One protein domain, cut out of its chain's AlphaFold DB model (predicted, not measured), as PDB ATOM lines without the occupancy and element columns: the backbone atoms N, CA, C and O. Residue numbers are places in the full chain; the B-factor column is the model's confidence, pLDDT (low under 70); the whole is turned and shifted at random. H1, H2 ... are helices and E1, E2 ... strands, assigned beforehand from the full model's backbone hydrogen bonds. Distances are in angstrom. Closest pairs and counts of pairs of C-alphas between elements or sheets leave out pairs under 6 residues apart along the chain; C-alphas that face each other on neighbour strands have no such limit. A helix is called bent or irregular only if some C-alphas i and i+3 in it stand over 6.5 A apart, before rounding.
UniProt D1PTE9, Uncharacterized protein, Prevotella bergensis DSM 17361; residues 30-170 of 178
ATOM      1  N   ILE A  30     362.442 351.221 526.983       64.88
ATOM      2  CA  ILE A  30     363.508 350.406 526.372       64.88
ATOM      3  C   ILE A  30     364.903 350.953 526.736       64.88
ATOM      4  O   ILE A  30     365.810 350.182 527.022       64.88
ATOM      5  N   SER A  31     365.053 352.279 526.817       62.81
ATOM      6  CA  SER A  31     366.290 352.958 527.225       62.81
ATOM      7  C   SER A  31     366.737 352.698 528.672       62.81
ATOM      8  O   SER A  31     367.892 352.940 528.991       62.81
ATOM      9  N   GLN A  32     365.844 352.243 529.550       69.12
ATOM     10  CA  GLN A  32     366.109 351.926 530.960       69.12
ATOM     11  C   GLN A  32     366.525 350.456 531.162       69.12
ATOM     12  O   GLN A  32     366.651 350.000 532.296       69.12
ATOM     13  N   ILE A  33     366.718 349.703 530.073       68.69
ATOM     14  CA  ILE A  33     367.240 348.337 530.103       68.69
ATOM     15  C   ILE A  33     368.754 348.394 529.903       68.69
ATOM     16  O   ILE A  33     369.236 348.881 528.874       68.69
ATOM     17  N   GLY A  34     369.498 347.886 530.879       65.31
ATOM     18  CA  GLY A  34     370.944 347.738 530.812       65.31
ATOM     19  C   GLY A  34     371.383 346.879 529.627       65.31
ATOM     20  O   GLY A  34     370.709 345.931 529.222       65.31
ATOM     21  N   THR A  35     372.524 347.235 529.042       64.62
ATOM     22  CA  THR A  35     373.177 346.480 527.966       64.62
ATOM     23  C   THR A  35     374.675 346.467 528.198       64.62
ATOM     24  O   THR A  35     375.216 347.396 528.785       64.62
ATOM     25  N   THR A  36     375.368 345.465 527.664       60.41
ATOM     26  CA  THR A  36     376.827 345.329 527.795       60.41
ATOM     27  C   THR A  36     377.638 346.324 526.956       60.41
ATOM     28  O   THR A  36     378.858 346.358 527.082       60.41
ATOM     29  N   TYR A  37     376.998 347.107 526.084       54.31
ATOM     30  CA  TYR A  37     377.663 348.148 525.299       54.31
ATOM     31  C   TYR A  37     377.760 349.438 526.117       54.31
ATOM     32  O   TYR A  37     376.761 349.895 526.671       54.31
ATOM     33  N   VAL A  38     378.958 350.014 526.178       53.16
ATOM     34  CA  VAL A  38     379.237 351.281 526.864       53.16
ATOM     35  C   VAL A  38     379.091 352.404 525.836       53.16
ATOM     36  O   VAL A  38     379.623 352.287 524.737       53.16
ATOM     37  N   ASP A  39     378.324 353.447 526.152       53.91
ATOM     38  CA  ASP A  39     378.007 354.542 525.224       53.91
ATOM     39  C   ASP A  39     379.266 355.282 524.748       53.91
ATOM     40  O   ASP A  39     379.837 356.080 525.494       53.91
ATOM     41  N   THR A  40     379.671 355.078 523.490       58.19
ATOM     42  CA  THR A  40     380.699 355.916 522.855       58.19
ATOM     43  C   THR A  40     380.351 356.403 521.441       58.19
ATOM     44  O   THR A  40     380.907 357.415 521.012       58.19
ATOM     45  N   THR A  41     379.399 355.792 520.717       68.19
ATOM     46  CA  THR A  41     379.020 356.197 519.342       68.19
ATOM     47  C   THR A  41     377.531 355.987 518.999       68.19
ATOM     48  O   THR A  41     376.862 355.125 519.560       68.19
ATOM     49  N   PHE A  42     377.008 356.721 517.999       65.06
ATOM     50  CA  PHE A  42     375.635 356.545 517.467       65.06
ATOM     51  C   PHE A  42     375.353 355.109 516.987       65.06
ATOM     52  O   PHE A  42     374.248 354.594 517.152       65.06
ATOM     53  N   TYR A  43     376.362 354.451 516.412       64.75
ATOM     54  CA  TYR A  43     376.272 353.061 515.967       64.75
ATOM     55  C   TYR A  43     376.086 352.095 517.149       64.75
ATOM     56  O   TYR A  43     375.238 351.205 517.092       64.75
ATOM     57  N   GLU A  44     376.796 352.312 518.258       62.81
ATOM     58  CA  GLU A  44     376.610 351.528 519.486       62.81
ATOM     59  C   GLU A  44     375.226 351.744 520.102       62.81
ATOM     60  O   GLU A  44     374.631 350.783 520.580       62.81
ATOM     61  N   SER A  45     374.651 352.949 520.021       62.69
ATOM     62  CA  SER A  45     373.273 353.188 520.472       62.69
ATOM     63  C   SER A  45     372.234 352.380 519.676       62.69
ATOM     64  O   SER A  45     371.252 351.908 520.255       62.69
ATOM     65  N   ILE A  46     372.446 352.173 518.369       66.12
ATOM     66  CA  ILE A  46     371.590 351.299 517.543       66.12
ATOM     67  C   ILE A  46     371.734 349.842 517.994       66.12
ATOM     68  O   ILE A  46     370.725 349.187 518.256       66.12
ATOM     69  N   LEU A  47     372.967 349.356 518.169       66.75
ATOM     70  CA  LEU A  47     373.223 347.989 518.639       66.75
ATOM     71  C   LEU A  47     372.638 347.733 520.036       66.75
ATOM     72  O   LEU A  47     372.086 346.662 520.292       66.75
ATOM     73  N   GLN A  48     372.700 348.720 520.935       64.12
ATOM     74  CA  GLN A  48     372.025 348.653 522.230       64.12
ATOM     75  C   GLN A  48     370.514 348.488 522.059       64.12
ATOM     76  O   GLN A  48     369.907 347.648 522.719       64.12
ATOM     77  N   PHE A  49     369.889 349.284 521.189       65.25
ATOM     78  CA  PHE A  49     368.448 349.212 520.957       65.25
ATOM     79  C   PHE A  49     368.027 347.848 520.395       65.25
ATOM     80  O   PHE A  49     367.092 347.232 520.911       65.25
ATOM     81  N   GLU A  50     368.761 347.333 519.408       67.00
ATOM     82  CA  GLU A  50     368.532 346.004 518.833       67.00
ATOM     83  C   GLU A  50     368.701 344.885 519.869       67.00
ATOM     84  O   GLU A  50     367.903 343.947 519.893       67.00
ATOM     85  N   ALA A  51     369.675 345.002 520.777       65.94
ATOM     86  CA  ALA A  51     369.882 344.043 521.862       65.94
ATOM     87  C   ALA A  51     368.785 344.109 522.945       65.94
ATOM     88  O   ALA A  51     368.411 343.083 523.518       65.94
ATOM     89  N   ARG A  52     368.230 345.297 523.218       66.00
ATOM     90  CA  ARG A  52     367.205 345.512 524.256       66.00
ATOM     91  C   ARG A  52     365.848 344.917 523.895       66.00
ATOM     92  O   ARG A  52     365.163 344.416 524.781       66.00
ATOM     93  N   ILE A  53     365.443 344.938 522.624       65.94
ATOM     94  CA  ILE A  53     364.130 344.432 522.171       65.94
ATOM     95  C   ILE A  53     363.876 342.954 522.547       65.94
ATOM     96  O   ILE A  53     362.835 342.659 523.155       65.94
ATOM     97  N   PRO A  54     364.765 341.995 522.219       64.06
ATOM     98  CA  PRO A  54     364.544 340.594 522.569       64.06
ATOM     99  C   PRO A  54     364.597 340.367 524.086       64.06
ATOM    100  O   PRO A  54     363.791 339.596 524.609       64.06
ATOM    101  N   LEU A  55     365.474 341.077 524.804       64.38
ATOM    102  CA  LEU A  55     365.588 341.011 526.267       64.38
ATOM    103  C   LEU A  55     364.331 341.540 526.967       64.38
ATOM    104  O   LEU A  55     363.812 340.908 527.892       64.38
ATOM    105  N   TYR A  56     363.791 342.654 526.471       62.56
ATOM    106  CA  TYR A  56     362.529 343.219 526.935       62.56
ATOM    107  C   TYR A  56     361.394 342.220 526.751       62.56
ATOM    108  O   TYR A  56     360.657 341.947 527.689       62.56
ATOM    109  N   THR A  57     361.297 341.597 525.576       62.56
ATOM    110  CA  THR A  57     360.241 340.623 525.264       62.56
ATOM    111  C   THR A  57     360.315 339.397 526.182       62.56
ATOM    112  O   THR A  57     359.298 338.956 526.719       62.56
ATOM    113  N   GLN A  58     361.517 338.867 526.422       62.56
ATOM    114  CA  GLN A  58     361.718 337.728 527.324       62.56
ATOM    115  C   GLN A  58     361.398 338.065 528.784       62.56
ATOM    116  O   GLN A  58     360.946 337.200 529.525       62.56
ATOM    117  N   THR A  59     361.578 339.308 529.206       62.84
ATOM    118  CA  THR A  59     361.382 339.714 530.604       62.84
ATOM    119  C   THR A  59     359.953 340.168 530.885       62.84
ATOM    120  O   THR A  59     359.329 339.713 531.848       62.84
ATOM    121  N   PHE A  60     359.410 340.995 529.989       61.22
ATOM    122  CA  PHE A  60     358.085 341.602 530.062       61.22
ATOM    123  C   PHE A  60     356.975 340.549 530.073       61.22
ATOM    124  O   PHE A  60     356.145 340.527 530.981       61.22
ATOM    125  N   PHE A  61     356.976 339.624 529.108       56.62
ATOM    126  CA  PHE A  61     355.921 338.612 529.024       56.62
ATOM    127  C   PHE A  61     356.043 337.532 530.096       56.62
ATOM    128  O   PHE A  61     355.046 336.913 530.464       56.62
ATOM    129  N   LEU A  62     357.255 337.274 530.594       60.03
ATOM    130  CA  LEU A  62     357.479 336.136 531.478       60.03
ATOM    131  C   LEU A  62     357.304 336.459 532.953       60.03
ATOM    132  O   LEU A  62     357.252 335.508 533.723       60.03
ATOM    133  N   THR A  63     357.227 337.720 533.370       69.12
ATOM    134  CA  THR A  63     357.118 338.065 534.799       69.12
ATOM    135  C   THR A  63     355.860 338.853 535.140       69.12
ATOM    136  O   THR A  63     355.365 338.736 536.256       69.12
ATOM    137  N   LYS A  64     355.263 339.576 534.187       73.56
ATOM    138  CA  LYS A  64     354.116 340.446 534.455       73.56
ATOM    139  C   LYS A  64     352.889 339.686 534.958       73.56
ATOM    140  O   LYS A  64     352.476 338.682 534.380       73.56
ATOM    141  N   GLY A  65     352.304 340.174 536.050       79.44
ATOM    142  CA  GLY A  65     351.144 339.558 536.691       79.44
ATOM    143  C   GLY A  65     351.452 338.258 537.436       79.44
ATOM    144  O   GLY A  65     350.549 337.706 538.069       79.44
ATOM    145  N   LYS A  66     352.696 337.759 537.395       85.38
ATOM    146  CA  LYS A  66     353.062 336.562 538.147       85.38
ATOM    147  C   LYS A  66     353.042 336.838 539.637       85.38
ATOM    148  O   LYS A  66     353.437 337.905 540.107       85.38
ATOM    149  N   THR A  67     352.613 335.822 540.368       90.56
ATOM    150  CA  THR A  67     352.682 335.805 541.820       90.56
ATOM    151  C   THR A  67     353.397 334.541 542.263       90.56
ATOM    152  O   THR A  67     353.104 333.451 541.775       90.56
ATOM    153  N   TYR A  68     354.341 334.709 543.176       90.12
ATOM    154  CA  TYR A  68     355.029 333.640 543.873       90.12
ATOM    155  C   TYR A  68     354.561 333.641 545.310       90.12
ATOM    156  O   TYR A  68     354.508 334.690 545.953       90.12
ATOM    157  N   HIS A  69     354.215 332.463 545.803       91.81
ATOM    158  CA  HIS A  69     353.695 332.305 547.145       91.81
ATOM    159  C   HIS A  69     354.721 331.633 548.035       91.81
ATOM    160  O   HIS A  69     355.435 330.734 547.600       91.81
ATOM    161  N   ASN A  70     354.725 332.041 549.299       90.75
ATOM    162  CA  ASN A  70     355.449 331.366 550.368       90.75
ATOM    163  C   ASN A  70     356.966 331.253 550.140       90.75
ATOM    164  O   ASN A  70     357.577 330.238 550.459       90.75
ATOM    165  N   ILE A  71     357.578 332.304 549.597       90.12
ATOM    166  CA  ILE A  71     359.013 332.343 549.327       90.12
ATOM    167  C   ILE A  71     359.763 332.732 550.597       90.12
ATOM    168  O   ILE A  71     359.524 333.801 551.159       90.12
ATOM    169  N   ILE A  72     360.663 331.862 551.055       89.88
ATOM    170  CA  ILE A  72     361.439 332.072 552.278       89.88
ATOM    171  C   ILE A  72     362.782 332.701 551.918       89.88
ATOM    172  O   ILE A  72     363.552 332.126 551.154       89.88
ATOM    173  N   PHE A  73     363.068 333.870 552.484       90.12
ATOM    174  CA  PHE A  73     364.358 334.546 552.335       90.12
ATOM    175  C   PHE A  73     365.294 334.238 553.513       90.12
ATOM    176  O   PHE A  73     364.901 333.672 554.533       90.12
ATOM    177  N   SER A  74     366.560 334.639 553.393       90.00
ATOM    178  CA  SER A  74     367.594 334.464 554.421       90.00
ATOM    179  C   SER A  74     367.345 335.237 555.723       90.00
ATOM    180  O   SER A  74     368.075 335.034 556.687       90.00
ATOM    181  N   ASP A  75     366.328 336.105 555.779       89.38
ATOM    182  CA  ASP A  75     365.793 336.672 557.028       89.38
ATOM    183  C   ASP A  75     364.818 335.727 557.753       89.38
ATOM    184  O   ASP A  75     364.232 336.108 558.766       89.38
ATOM    185  N   HIS A  76     364.645 334.506 557.237       88.31
ATOM    186  CA  HIS A  76     363.723 333.476 557.714       88.31
ATOM    187  C   HIS A  76     362.246 333.879 557.660       88.31
ATOM    188  O   HIS A  76     361.406 333.240 558.296       88.31
ATOM    189  N   ARG A  77     361.909 334.915 556.886       90.06
ATOM    190  CA  ARG A  77     360.527 335.334 556.666       90.06
ATOM    191  C   ARG A  77     359.998 334.770 555.361       90.06
ATOM    192  O   ARG A  77     360.719 334.613 554.378       90.06
ATOM    193  N   GLN A  78     358.699 334.510 555.372       92.75
ATOM    194  CA  GLN A  78     357.944 334.053 554.220       92.75
ATOM    195  C   GLN A  78     357.272 335.249 553.541       92.75
ATOM    196  O   GLN A  78     356.545 336.000 554.194       92.75
ATOM    197  N   TYR A  79     357.494 335.405 552.238       93.38
ATOM    198  CA  TYR A  79     356.937 336.478 551.423       93.38
ATOM    199  C   TYR A  79     356.101 335.925 550.267       93.38
ATOM    200  O   TYR A  79     356.440 334.923 549.637       93.38
ATOM    201  N   ASN A  80     355.024 336.632 549.950       94.56
ATOM    202  CA  ASN A  80     354.361 336.562 548.658       94.56
ATOM    203  C   ASN A  80     354.944 337.656 547.762       94.56
ATOM    204  O   ASN A  80     354.934 338.826 548.144       94.56
ATOM    205  N   ILE A  81     355.438 337.286 546.585       93.75
ATOM    206  CA  ILE A  81     356.038 338.209 545.619       93.75
ATOM    207  C   ILE A  81     355.051 338.383 544.474       93.75
ATOM    208  O   ILE A  81     354.698 337.408 543.817       93.75
ATOM    209  N   LYS A  82     354.614 339.610 544.210       93.12
ATOM    210  CA  LYS A  82     353.692 339.939 543.124       93.12
ATOM    211  C   LYS A  82     354.351 340.915 542.164       93.12
ATOM    212  O   LYS A  82     354.671 342.035 542.549       93.12
ATOM    213  N   PHE A  83     354.468 340.503 540.910       88.69
ATOM    214  CA  PHE A  83     354.855 341.368 539.803       88.69
ATOM    215  C   PHE A  83     353.606 342.091 539.300       88.69
ATOM    216  O   PHE A  83     352.738 341.501 538.647       88.69
ATOM    217  N   GLY A  84     353.478 343.357 539.676       84.12
ATOM    218  CA  GLY A  84     352.352 344.211 539.345       84.12
ATOM    219  C   GLY A  84     352.233 344.485 537.849       84.12
ATOM    220  O   GLY A  84     353.186 344.383 537.075       84.12
ATOM    221  N   TRP A  85     351.021 344.840 537.423       78.19
ATOM    222  CA  TRP A  85     350.809 345.357 536.068       78.19
ATOM    223  C   TRP A  85     351.239 346.816 535.931       78.19
ATOM    224  O   TRP A  85     351.421 347.266 534.803       78.19
ATOM    225  N   ASP A  86     351.388 347.489 537.071       75.69
ATOM    226  CA  ASP A  86     351.636 348.903 537.337       75.69
ATOM    227  C   ASP A  86     353.115 349.209 537.589       75.69
ATOM    228  O   ASP A  86     353.426 350.157 538.294       75.69
ATOM    229  N   ASN A  87     354.017 348.414 537.013       77.81
ATOM    230  CA  ASN A  87     355.453 348.647 537.101       77.81
ATOM    231  C   ASN A  87     356.088 348.424 538.475       77.81
ATOM    232  O   ASN A  87     357.189 348.891 538.748       77.81
ATOM    233  N   SER A  88     355.383 347.693 539.333       86.50
ATOM    234  CA  SER A  88     355.820 347.460 540.698       86.50
ATOM    235  C   SER A  88     356.117 345.995 540.975       86.50
ATOM    236  O   SER A  88     355.537 345.087 540.369       86.50
ATOM    237  N   ILE A  89     356.979 345.750 541.955       90.94
ATOM    238  CA  ILE A  89     357.106 344.438 542.587       90.94
ATOM    239  C   ILE A  89     356.743 344.600 544.051       90.94
ATOM    240  O   ILE A  89     357.347 345.387 544.769       90.94
ATOM    241  N   THR A  90     355.736 343.861 544.502       94.12
ATOM    242  CA  THR A  90     355.320 343.865 545.905       94.12
ATOM    243  C   THR A  90     355.772 342.583 546.584       94.12
ATOM    244  O   THR A  90     355.467 341.496 546.101       94.12
ATOM    245  N   LEU A  91     356.458 342.706 547.717       94.00
ATOM    246  CA  LEU A  91     356.813 341.596 548.595       94.00
ATOM    247  C   LEU A  91     356.034 341.770 549.889       94.00
ATOM    248  O   LEU A  91     356.258 342.736 550.613       94.00
ATOM    249  N   ALA A  92     355.125 340.850 550.180       94.44
ATOM    250  CA  ALA A  92     354.272 340.912 551.359       94.44
ATOM    251  C   ALA A  92     354.509 339.704 552.268       94.44
ATOM    252  O   ALA A  92     354.322 338.560 551.856       94.44
ATOM    253  N   SER A  93     354.897 339.978 553.506       92.75
ATOM    254  CA  SER A  93     354.884 339.056 554.640       92.75
ATOM    255  C   SER A  93     353.795 339.485 555.632       92.75
ATOM    256  O   SER A  93     353.177 340.535 555.462       92.75
ATOM    257  N   ASN A  94     353.555 338.696 556.680       88.50
ATOM    258  CA  ASN A  94     352.485 338.959 557.653       88.50
ATOM    259  C   ASN A  94     352.636 340.310 558.376       88.50
ATOM    260  O   ASN A  94     351.638 340.922 558.742       88.50
ATOM    261  N   ASP A  95     353.869 340.766 558.592       89.31
ATOM    262  CA  ASP A  95     354.202 341.975 559.354       89.31
ATOM    263  C   ASP A  95     354.988 343.012 558.535       89.31
ATOM    264  O   ASP A  95     355.391 344.049 559.062       89.31
ATOM    265  N   LYS A  96     355.263 342.729 557.255       88.81
ATOM    266  CA  LYS A  96     356.154 343.552 556.438       88.81
ATOM    267  C   LYS A  96     355.732 343.572 554.986       88.81
ATOM    268  O   LYS A  96     355.476 342.527 554.398       88.81
ATOM    269  N   GLN A  97     355.755 344.755 554.390       93.31
ATOM    270  CA  GLN A  97     355.534 344.927 552.967       93.31
ATOM    271  C   GLN A  97     356.642 345.790 552.377       93.31
ATOM    272  O   GLN A  97     356.981 346.836 552.926       93.31
ATOM    273  N   TYR A  98     357.179 345.347 551.248       92.75
ATOM    274  CA  TYR A  98     358.019 346.158 550.385       92.75
ATOM    275  C   TYR A  98     357.338 346.321 549.044       92.75
ATOM    276  O   TYR A  98     356.666 345.408 548.556       92.75
ATOM    277  N   ARG A  99     357.539 347.484 548.445       93.00
ATOM    278  CA  ARG A  99     357.092 347.781 547.100       93.00
ATOM    279  C   ARG A  99     358.242 348.466 546.386       93.00
ATOM    280  O   ARG A  99     358.706 349.488 546.865       93.00
ATOM    281  N   PHE A 100     358.693 347.843 545.308       89.12
ATOM    282  CA  PHE A 100     359.704 348.375 544.409       89.12
ATOM    283  C   PHE A 100     358.975 349.038 543.251       89.12
ATOM    284  O   PHE A 100     358.217 348.345 542.565       89.12
ATOM    285  N   GLU A 101     359.175 350.335 543.052       89.56
ATOM    286  CA  GLU A 101     358.768 351.021 541.825       89.56
ATOM    287  C   GLU A 101     359.903 350.851 540.811       89.56
ATOM    288  O   GLU A 101     361.002 351.366 540.994       89.56
ATOM    289  N   VAL A 102     359.693 350.019 539.790       84.12
ATOM    290  CA  VAL A 102     360.793 349.585 538.923       84.12
ATOM    291  C   VAL A 102     361.151 350.695 537.937       84.12
ATOM    292  O   VAL A 102     360.434 350.954 536.966       84.12
ATOM    293  N   ASP A 103     362.314 351.300 538.158       81.12
ATOM    294  CA  ASP A 103     362.844 352.392 537.348       81.12
ATOM    295  C   ASP A 103     363.780 351.901 536.247       81.12
ATOM    296  O   ASP A 103     363.817 352.469 535.151       81.12
ATOM    297  N   SER A 104     364.532 350.829 536.504       78.56
ATOM    298  CA  SER A 104     365.415 350.229 535.504       78.56
ATOM    299  C   SER A 104     365.490 348.712 535.614       78.56
ATOM    300  O   SER A 104     365.150 348.113 536.639       78.56
ATOM    301  N   LEU A 105     365.918 348.091 534.515       77.56
ATOM    302  CA  LEU A 105     366.041 346.647 534.382       77.56
ATOM    303  C   LEU A 105     367.439 346.275 533.915       77.56
ATOM    304  O   LEU A 105     367.991 346.921 533.030       77.56
ATOM    305  N   ASP A 106     367.963 345.172 534.429       76.56
ATOM    306  CA  ASP A 106     369.162 344.541 533.888       76.56
ATOM    307  C   ASP A 106     368.912 343.054 533.667       76.56
ATOM    308  O   ASP A 106     368.276 342.390 534.485       76.56
ATOM    309  N   ILE A 107     369.377 342.532 532.539       73.75
ATOM    310  CA  ILE A 107     369.174 341.138 532.163       73.75
ATOM    311  C   ILE A 107     370.485 340.624 531.607       73.75
ATOM    312  O   ILE A 107     370.952 341.088 530.567       73.75
ATOM    313  N   ALA A 108     371.040 339.604 532.248       70.38
ATOM    314  CA  ALA A 108     372.176 338.903 531.686       70.38
ATOM    315  C   ALA A 108     372.123 337.402 531.964       70.38
ATOM    316  O   ALA A 108     371.573 336.914 532.957       70.38
ATOM    317  N   GLU A 109     372.706 336.659 531.027       68.12
ATOM    318  CA  GLU A 109     373.040 335.257 531.218       68.12
ATOM    319  C   GLU A 109     374.344 335.193 532.010       68.12
ATOM    320  O   GLU A 109     375.343 335.807 531.634       68.12
ATOM    321  N   ARG A 110     374.326 334.470 533.127       65.12
ATOM    322  CA  ARG A 110     375.520 334.211 533.923       65.12
ATOM    323  C   ARG A 110     375.831 332.729 533.928       65.12
ATOM    324  O   ARG A 110     374.942 331.876 533.985       65.12
ATOM    325  N   THR A 111     377.131 332.473 533.917       60.75
ATOM    326  CA  THR A 111     377.700 331.160 534.163       60.75
ATOM    327  C   THR A 111     378.550 331.257 535.426       60.75
ATOM    328  O   THR A 111     379.477 332.060 535.463       60.75
ATOM    329  N   ASP A 112     378.277 330.447 536.451       55.28
ATOM    330  CA  ASP A 112     379.077 330.426 537.695       55.28
ATOM    331  C   ASP A 112     380.494 329.838 537.489       55.28
ATOM    332  O   ASP A 112     381.316 329.820 538.406       55.28
ATOM    333  N   ALA A 113     380.809 329.353 536.283       51.41
ATOM    334  CA  ALA A 113     382.137 328.865 535.931       51.41
ATOM    335  C   ALA A 113     383.097 330.044 535.713       51.41
ATOM    336  O   ALA A 113     382.915 330.852 534.802       51.41
ATOM    337  N   LYS A 114     384.163 330.112 536.522       47.81
ATOM    338  CA  LYS A 114     385.188 331.169 536.462       47.81
ATOM    339  C   LYS A 114     385.965 331.201 535.140       47.81
ATOM    340  O   LYS A 114     386.617 332.202 534.862       47.81
ATOM    341  N   THR A 115     385.904 330.155 534.313       42.84
ATOM    342  CA  THR A 115     386.502 330.140 532.968       42.84
ATOM    343  C   THR A 115     385.752 329.213 532.003       42.84
ATOM    344  O   THR A 115     385.288 328.139 532.378       42.84
ATOM    345  N   VAL A 116     385.724 329.579 530.713       40.62
ATOM    346  CA  VAL A 116     385.185 328.765 529.596       40.62
ATOM    347  C   VAL A 116     385.824 327.365 529.525       40.62
ATOM    348  O   VAL A 116     385.217 326.418 529.039       40.62
ATOM    349  N   LYS A 117     387.040 327.198 530.060       37.50
ATOM    350  CA  LYS A 117     387.765 325.919 530.080       37.50
ATOM    351  C   LYS A 117     387.200 324.913 531.102       37.50
ATOM    352  O   LYS A 117     387.328 323.714 530.888       37.50
ATOM    353  N   GLU A 118     386.527 325.383 532.155       40.38
ATOM    354  CA  GLU A 118     385.837 324.548 533.158       40.38
ATOM    355  C   GLU A 118     384.383 324.214 532.758       40.38
ATOM    356  O   GLU A 118     383.790 323.277 533.298       40.38
ATOM    357  N   MET A 119     383.820 324.924 531.765       38.69
ATOM    358  CA  MET A 119     382.467 324.670 531.240       38.69
ATOM    359  C   MET A 119     382.295 323.266 530.658       38.69
ATOM    360  O   MET A 119     381.181 322.765 530.634       38.69
ATOM    361  N   TYR A 120     383.352 322.621 530.165       40.38
ATOM    362  CA  TYR A 120     383.211 321.319 529.507       40.38
ATOM    363  C   TYR A 120     383.381 320.122 530.451       40.38
ATOM    364  O   TYR A 120     383.043 319.008 530.059       40.38
ATOM    365  N   SER A 121     383.852 320.322 531.689       42.56
ATOM    366  CA  SER A 121     384.112 319.223 532.632       42.56
ATOM    367  C   SER A 121     383.182 319.187 533.850       42.56
ATOM    368  O   SER A 121     382.920 318.096 534.356       42.56
ATOM    369  N   HIS A 122     382.633 320.323 534.314       42.16
ATOM    370  CA  HIS A 122     381.886 320.374 535.583       42.16
ATOM    371  C   HIS A 122     380.706 321.363 535.599       42.16
ATOM    372  O   HIS A 122     380.560 322.128 536.554       42.16
ATOM    373  N   ILE A 123     379.821 321.345 534.593       46.56
ATOM    374  CA  ILE A 123     378.535 322.063 534.702       46.56
ATOM    375  C   ILE A 123     377.718 321.391 535.807       46.56
ATOM    376  O   ILE A 123     376.997 320.416 535.583       46.56
ATOM    377  N   LYS A 124     377.838 321.907 537.032       52.34
ATOM    378  CA  LYS A 124     376.821 321.677 538.047       52.34
ATOM    379  C   LYS A 124     375.549 322.297 537.502       52.34
ATOM    380  O   LYS A 124     375.546 323.448 537.103       52.34
ATOM    381  N   ALA A 125     374.489 321.509 537.501       49.22
ATOM    382  CA  ALA A 125     373.114 321.881 537.215       49.22
ATOM    383  C   ALA A 125     372.760 323.374 537.299       49.22
ATOM    384  O   ALA A 125     372.158 323.935 536.387       49.22
ATOM    385  N   ASP A 126     373.119 323.993 538.417       53.88
ATOM    386  CA  ASP A 126     372.708 325.332 538.814       53.88
ATOM    387  C   ASP A 126     373.629 326.444 538.276       53.88
ATOM    388  O   ASP A 126     373.424 327.610 538.592       53.88
ATOM    389  N   SER A 127     374.629 326.112 537.449       58.38
ATOM    390  CA  SER A 127     375.687 327.039 537.039       58.38
ATOM    391  C   SER A 127     375.376 327.870 535.798       58.38
ATOM    392  O   SER A 127     376.216 328.688 535.452       58.38
ATOM    393  N   VAL A 128     374.255 327.654 535.098       67.19
ATOM    394  CA  VAL A 128     373.833 328.485 533.951       67.19
ATOM    395  C   VAL A 128     372.415 328.983 534.183       67.19
ATOM    396  O   VAL A 128     371.456 328.204 534.225       67.19
ATOM    397  N   TYR A 129     372.279 330.296 534.301       71.81
ATOM    398  CA  TYR A 129     371.003 330.939 534.569       71.81
ATOM    399  C   TYR A 129     370.923 332.313 533.915       71.81
ATOM    400  O   TYR A 129     371.923 332.968 533.633       71.81
ATOM    401  N   THR A 130     369.695 332.761 533.699       74.62
ATOM    402  CA  THR A 130     369.403 334.161 533.401       74.62
ATOM    403  C   THR A 130     369.000 334.832 534.702       74.62
ATOM    404  O   THR A 130     368.148 334.293 535.414       74.62
ATOM    405  N   TYR A 131     369.585 335.986 535.016       81.00
ATOM    406  CA  TYR A 131     369.025 336.860 536.042       81.00
ATOM    407  C   TYR A 131     368.292 338.028 535.394       81.00
ATOM    408  O   TYR A 131     368.628 338.462 534.292       81.00
ATOM    409  N   ILE A 132     367.279 338.509 536.099       82.44
ATOM    410  CA  ILE A 132     366.542 339.722 535.782       82.44
ATOM    411  C   ILE A 132     366.584 340.583 537.040       82.44
ATOM    412  O   ILE A 132     365.984 340.212 538.048       82.44
ATOM    413  N   GLY A 133     367.324 341.686 536.987       87.12
ATOM    414  CA  GLY A 133     367.385 342.704 538.027       87.12
ATOM    415  C   GLY A 133     366.361 343.802 537.775       87.12
ATOM    416  O   GLY A 133     366.254 344.310 536.663       87.12
ATOM    417  N   PHE A 134     365.622 344.151 538.818       87.69
ATOM    418  CA  PHE A 134     364.618 345.204 538.877       87.69
ATOM    419  C   PHE A 134     365.082 346.217 539.924       87.69
ATOM    420  O   PHE A 134     365.200 345.854 541.094       87.69
ATOM    421  N   TYR A 135     365.366 347.452 539.521       88.00
ATOM    422  CA  TYR A 135     365.974 348.461 540.396       88.00
ATOM    423  C   TYR A 135     364.997 349.593 540.722       88.00
ATOM    424  O   TYR A 135     364.268 350.048 539.840       88.00
ATOM    425  N   ASP A 136     365.041 350.047 541.974       89.25
ATOM    426  CA  ASP A 136     364.290 351.166 542.560       89.25
ATOM    427  C   ASP A 136     365.274 351.991 543.411       89.25
ATOM    428  O   ASP A 136     365.532 351.686 544.585       89.25
ATOM    429  N   GLY A 137     365.930 352.964 542.772       86.94
ATOM    430  CA  GLY A 137     367.067 353.684 543.350       86.94
ATOM    431  C   GLY A 137     368.189 352.739 543.801       86.94
ATOM    432  O   GLY A 137     368.726 351.970 543.004       86.94
ATOM    433  N   ASP A 138     368.526 352.788 545.093       88.25
ATOM    434  CA  ASP A 138     369.540 351.922 545.716       88.25
ATOM    435  C   ASP A 138     369.010 350.522 546.077       88.25
ATOM    436  O   ASP A 138     369.776 349.645 546.481       88.25
ATOM    437  N   ASN A 139     367.698 350.300 545.975       90.88
ATOM    438  CA  ASN A 139     367.081 349.011 546.247       90.88
ATOM    439  C   ASN A 139     366.961 348.201 544.956       90.88
ATOM    440  O   ASN A 139     366.791 348.744 543.864       90.88
ATOM    441  N   TYR A 140     366.991 346.877 545.078       92.00
ATOM    442  CA  TYR A 140     366.724 346.016 543.935       92.00
ATOM    443  C   TYR A 140     366.033 344.719 544.316       92.00
ATOM    444  O   TYR A 140     366.102 344.234 545.447       92.00
ATOM    445  N   PHE A 141     365.417 344.123 543.310       91.12
ATOM    446  CA  PHE A 141     364.894 342.775 543.331       91.12
ATOM    447  C   PHE A 141     365.475 342.001 542.149       91.12
ATOM    448  O   PHE A 141     365.520 342.516 541.037       91.12
ATOM    449  N   MET A 142     365.924 340.769 542.355       90.38
ATOM    450  CA  MET A 142     366.454 339.908 541.300       90.38
ATOM    451  C   MET A 142     365.693 338.590 541.245       90.38
ATOM    452  O   MET A 142     365.482 337.926 542.260       90.38
ATOM    453  N   LEU A 143     365.323 338.198 540.028       87.81
ATOM    454  CA  LEU A 143     364.789 336.883 539.695       87.81
ATOM    455  C   LEU A 143     365.847 336.098 538.918       87.81
ATOM    456  O   LEU A 143     366.252 336.503 537.832       87.81
ATOM    457  N   PHE A 144     366.231 334.940 539.435       85.06
ATOM    458  CA  PHE A 144     367.129 333.992 538.786       85.06
ATOM    459  C   PHE A 144     366.315 332.861 538.169       85.06
ATOM    460  O   PHE A 144     365.402 332.334 538.801       85.06
ATOM    461  N   ARG A 145     366.639 332.460 536.937       79.81
ATOM    462  CA  ARG A 145     365.953 331.377 536.220       79.81
ATOM    463  C   ARG A 145     366.970 330.430 535.608       79.81
ATOM    464  O   ARG A 145     367.761 330.827 534.753       79.81
ATOM    465  N   GLN A 146     366.928 329.171 536.023       75.31
ATOM    466  CA  GLN A 146     367.818 328.135 535.509       75.31
ATOM    467  C   GLN A 146     367.524 327.831 534.029       75.31
ATOM    468  O   GLN A 146     366.359 327.719 533.626       75.31
ATOM    469  N   LYS A 147     368.569 327.692 533.200       68.81
ATOM    470  CA  LYS A 147     368.416 327.425 531.760       68.81
ATOM    471  C   LYS A 147     368.109 325.945 531.484       68.81
ATOM    472  O   LYS A 147     368.592 325.039 532.154       68.81
ATOM    473  N   ASN A 148     367.316 325.714 530.438       53.25
ATOM    474  CA  ASN A 148     366.739 324.426 530.019       53.25
ATOM    475  C   ASN A 148     367.732 323.337 529.551       53.25
ATOM    476  O   ASN A 148     367.284 322.267 529.150       53.25
ATOM    477  N   SER A 149     369.049 323.559 529.550       50.75
ATOM    478  CA  SER A 149     370.036 322.608 528.999       50.75
ATOM    479  C   SER A 149     370.213 321.324 529.827       50.75
ATOM    480  O   SER A 149     371.096 320.516 529.552       50.75
ATOM    481  N   MET A 150     369.357 321.103 530.824       46.78
ATOM    482  CA  MET A 150     369.428 319.989 531.749       46.78
ATOM    483  C   MET A 150     368.251 319.032 531.595       46.78
ATOM    484  O   MET A 150     367.086 319.395 531.725       46.78
ATOM    485  N   ARG A 151     368.586 317.765 531.359       37.78
ATOM    486  CA  ARG A 151     367.680 316.740 530.835       37.78
ATOM    487  C   ARG A 151     366.636 316.215 531.845       37.78
ATOM    488  O   ARG A 151     365.736 315.507 531.416       37.78
ATOM    489  N   PHE A 152     366.728 316.546 533.147       41.06
ATOM    490  CA  PHE A 152     365.951 315.860 534.206       41.06
ATOM    491  C   PHE A 152     365.559 316.672 535.465       41.06
ATOM    492  O   PHE A 152     365.273 316.071 536.498       41.06
ATOM    493  N   LYS A 153     365.507 318.012 535.447       46.88
ATOM    494  CA  LYS A 153     364.977 318.784 536.594       46.88
ATOM    495  C   LYS A 153     364.027 319.884 536.126       46.88
ATOM    496  O   LYS A 153     364.283 320.527 535.114       46.88
ATOM    497  N   GLY A 154     362.917 320.069 536.847       56.25
ATOM    498  CA  GLY A 154     361.991 321.178 536.613       56.25
ATOM    499  C   GLY A 154     362.720 322.521 536.688       56.25
ATOM    500  O   GLY A 154     363.707 322.645 537.412       56.25
ATOM    501  N   LYS A 155     362.259 323.515 535.921       65.06
ATOM    502  CA  LYS A 155     362.836 324.866 535.924       65.06
ATOM    503  C   LYS A 155     362.806 325.428 537.347       65.06
ATOM    504  O   LYS A 155     361.720 325.660 537.872       65.06
ATOM    505  N   ARG A 156     363.977 325.634 537.955       76.44
ATOM    506  CA  ARG A 156     364.101 326.310 539.251       76.44
ATOM    507  C   ARG A 156     364.183 327.810 539.016       76.44
ATOM    508  O   ARG A 156     364.856 328.282 538.095       76.44
ATOM    509  N   GLU A 157     363.476 328.543 539.854       82.75
ATOM    510  CA  GLU A 157     363.581 329.992 539.957       82.75
ATOM    511  C   GLU A 157     364.192 330.298 541.324       82.75
ATOM    512  O   GLU A 157     364.170 329.430 542.188       82.75
ATOM    513  N   GLY A 158     364.828 331.450 541.486       87.25
ATOM    514  CA  GLY A 158     365.471 331.885 542.724       87.25
ATOM    515  C   GLY A 158     365.359 333.390 542.865       87.25
ATOM    516  O   GLY A 158     365.131 334.078 541.867       87.25
ATOM    517  N   PHE A 159     365.499 333.907 544.083       90.31
ATOM    518  CA  PHE A 159     365.264 335.325 544.337       90.31
ATOM    519  C   PHE A 159     366.331 335.938 545.238       90.31
ATOM    520  O   PHE A 159     366.822 335.312 546.180       90.31
ATOM    521  N   GLU A 160     366.643 337.197 544.957       92.19
ATOM    522  CA  GLU A 160     367.443 338.067 545.811       92.19
ATOM    523  C   GLU A 160     366.759 339.431 545.905       92.19
ATOM    524  O   GLU A 160     366.145 339.896 544.950       92.19
ATOM    525  N   MET A 161     366.837 340.072 547.063       92.94
ATOM    526  CA  MET A 161     366.405 341.449 547.241       92.94
ATOM    527  C   MET A 161     367.438 342.219 548.051       92.94
ATOM    528  O   MET A 161     367.994 341.694 549.016       92.94
ATOM    529  N   TYR A 162     367.652 343.476 547.695       93.69
ATOM    530  CA  TYR A 162     368.418 344.423 548.485       93.69
ATOM    531  C   TYR A 162     367.509 345.566 548.890       93.69
ATOM    532  O   TYR A 162     366.978 346.272 548.036       93.69
ATOM    533  N   VAL A 163     367.293 345.705 550.197       91.56
ATOM    534  CA  VAL A 163     366.407 346.727 550.754       91.56
ATOM    535  C   VAL A 163     367.044 347.345 551.983       91.56
ATOM    536  O   VAL A 163     367.457 346.622 552.897       91.56
ATOM    537  N   ASN A 164     367.083 348.677 552.035       88.88
ATOM    538  CA  ASN A 164     367.598 349.443 553.176       88.88
ATOM    539  C   ASN A 164     369.010 348.995 553.600       88.88
ATOM    540  O   ASN A 164     369.275 348.748 554.779       88.88
ATOM    541  N   GLY A 165     369.903 348.816 552.625       90.38
ATOM    542  CA  GLY A 165     371.295 348.443 552.878       90.38
ATOM    543  C   GLY A 165     371.536 346.955 553.163       90.38
ATOM    544  O   GLY A 165     372.649 346.579 553.530       90.38
ATOM    545  N   ARG A 166     370.515 346.095 553.053       92.38
ATOM    546  CA  ARG A 166     370.607 344.665 553.394       92.38
ATOM    547  C   ARG A 166     370.191 343.778 552.230       92.38
ATOM    548  O   ARG A 166     369.115 343.962 551.674       92.38
ATOM    549  N   CYS A 167     371.023 342.779 551.940       92.00
ATOM    550  CA  CYS A 167     370.764 341.743 550.944       92.00
ATOM    551  C   CYS A 167     370.099 340.519 551.590       92.00
ATOM    552  O   CYS A 167     370.557 340.030 552.627       92.00
ATOM    553  N   TYR A 168     369.055 339.999 550.951       91.69
ATOM    554  CA  TYR A 168     368.355 338.783 551.337       91.69
ATOM    555  C   TYR A 168     368.192 337.880 550.120       91.69
ATOM    556  O   TYR A 168     367.809 338.349 549.053       91.69
ATOM    557  N   LYS A 169     368.413 336.577 550.283       90.81
ATOM    558  CA  LYS A 169     368.322 335.593 549.192       90.81
ATOM    559  C   LYS A 169     367.595 334.330 549.625       90.81
ATOM    560  O   LYS A 169     367.591 334.015 550.813       90.81
ATOM    561  N   THR A 170     366.997 333.606 548.684       83.44
ATOM    562  CA  THR A 170     366.201 332.408 548.994       83.44
ATOM    563  C   THR A 170     367.031 331.196 549.398       83.44
ATOM    564  O   THR A 170     366.612 330.458 550.282       83.44
TER     565      THR A 170
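What this domain is: This is residues 30 to 170 of the 178 residues of an uncharacterized protein of Prevotella bergensis DSM 17361 (UniProt D1PTE9). Two antiparallel sheets, a larger curled one of E5 to E9 and a smaller one of E1 to E4, lie partly face to face with their strands crossed, a sandwich whose chain turns from one sheet to the other between E4 and E5. The long helix H1 runs across the strands of the larger sheet near its E5 edge, and loops of residues 112 to 127 and 147 to 156 lie at one end of that sheet. The printed part has 141 residues with one named helix followed by nine named strands; the sheet orders are E5 E6 E7 E8 E9 and E1 E2 E3 E4. The class is mixed, helices and strands; the whole is compact, with a radius of gyration of the C-alphas of 16.6 A and spans of 49 by 40 by 28 A.

Where its parts are: The larger sheet holds E5, residues 104 to 111, 22.7 A long; E6, residues 128 to 136, 26.1 A; E7, residues 139 to 146, 23.5 A; E8, residues 157 to 163, 20.1 A; and E9, residues 166 to 169, whose C-alpha 169 is at (368.322, 335.593, 549.192). The smaller sheet holds E1, residues 67 to 72; E2, residues 78 to 83, 16.5 A long; E3, residues 88 to 92; and E4, residues 97 to 101. H1, residues 42 to 63, is 31.4 A long, from C-alpha 42 at (375.635, 356.545, 517.467) to C-alpha 63 at (357.118, 338.065, 534.799). H1 has a kink of 30 degrees near residue 55; it is neither bent nor irregular, but only just: C-alphas 51 and 54 are 6.4 A apart.

How they stand to each other: Both sheets are twisted meanders, each strand the antiparallel neighbour of the one before. In the hairpin E6 and E7, N 132 and O 143 are 2.8 A apart, within hydrogen-bond range; in the hairpin E2 and E3, N 82 and O 90 are also 2.8 A apart. The strands of the two sheets stand at 85 degrees, and the parts that face each other are 10.0 A apart centre to centre. The closest C-alphas of E4 and E6 are those of Glu 101 and Asp 136, 5.6 A apart. E1 and E9 are only just apart, with closest C-alphas at 8.3 A. H1 is on the larger sheet, over E5, at a height of 7.6 A over the sheet; on the local plane it runs across the strands, at 84 degrees to E5. Their closest C-alphas are those of Leu 55 and Ile 107, 6.9 A apart. In H1, 15 of 18 O i to N i+4 pairs are within hydrogen-bond range.

The domain as a whole: The C-alphas farthest apart, those of Tyr 43 and Asn 94, are 50.0 A apart. The printed part has no cut. The link E5 to E6, 16 residues, is long. Mean pLDDT of the printed part is 73.8; residues 30 to 63, 109 to 128 and 147 to 155 are under 70.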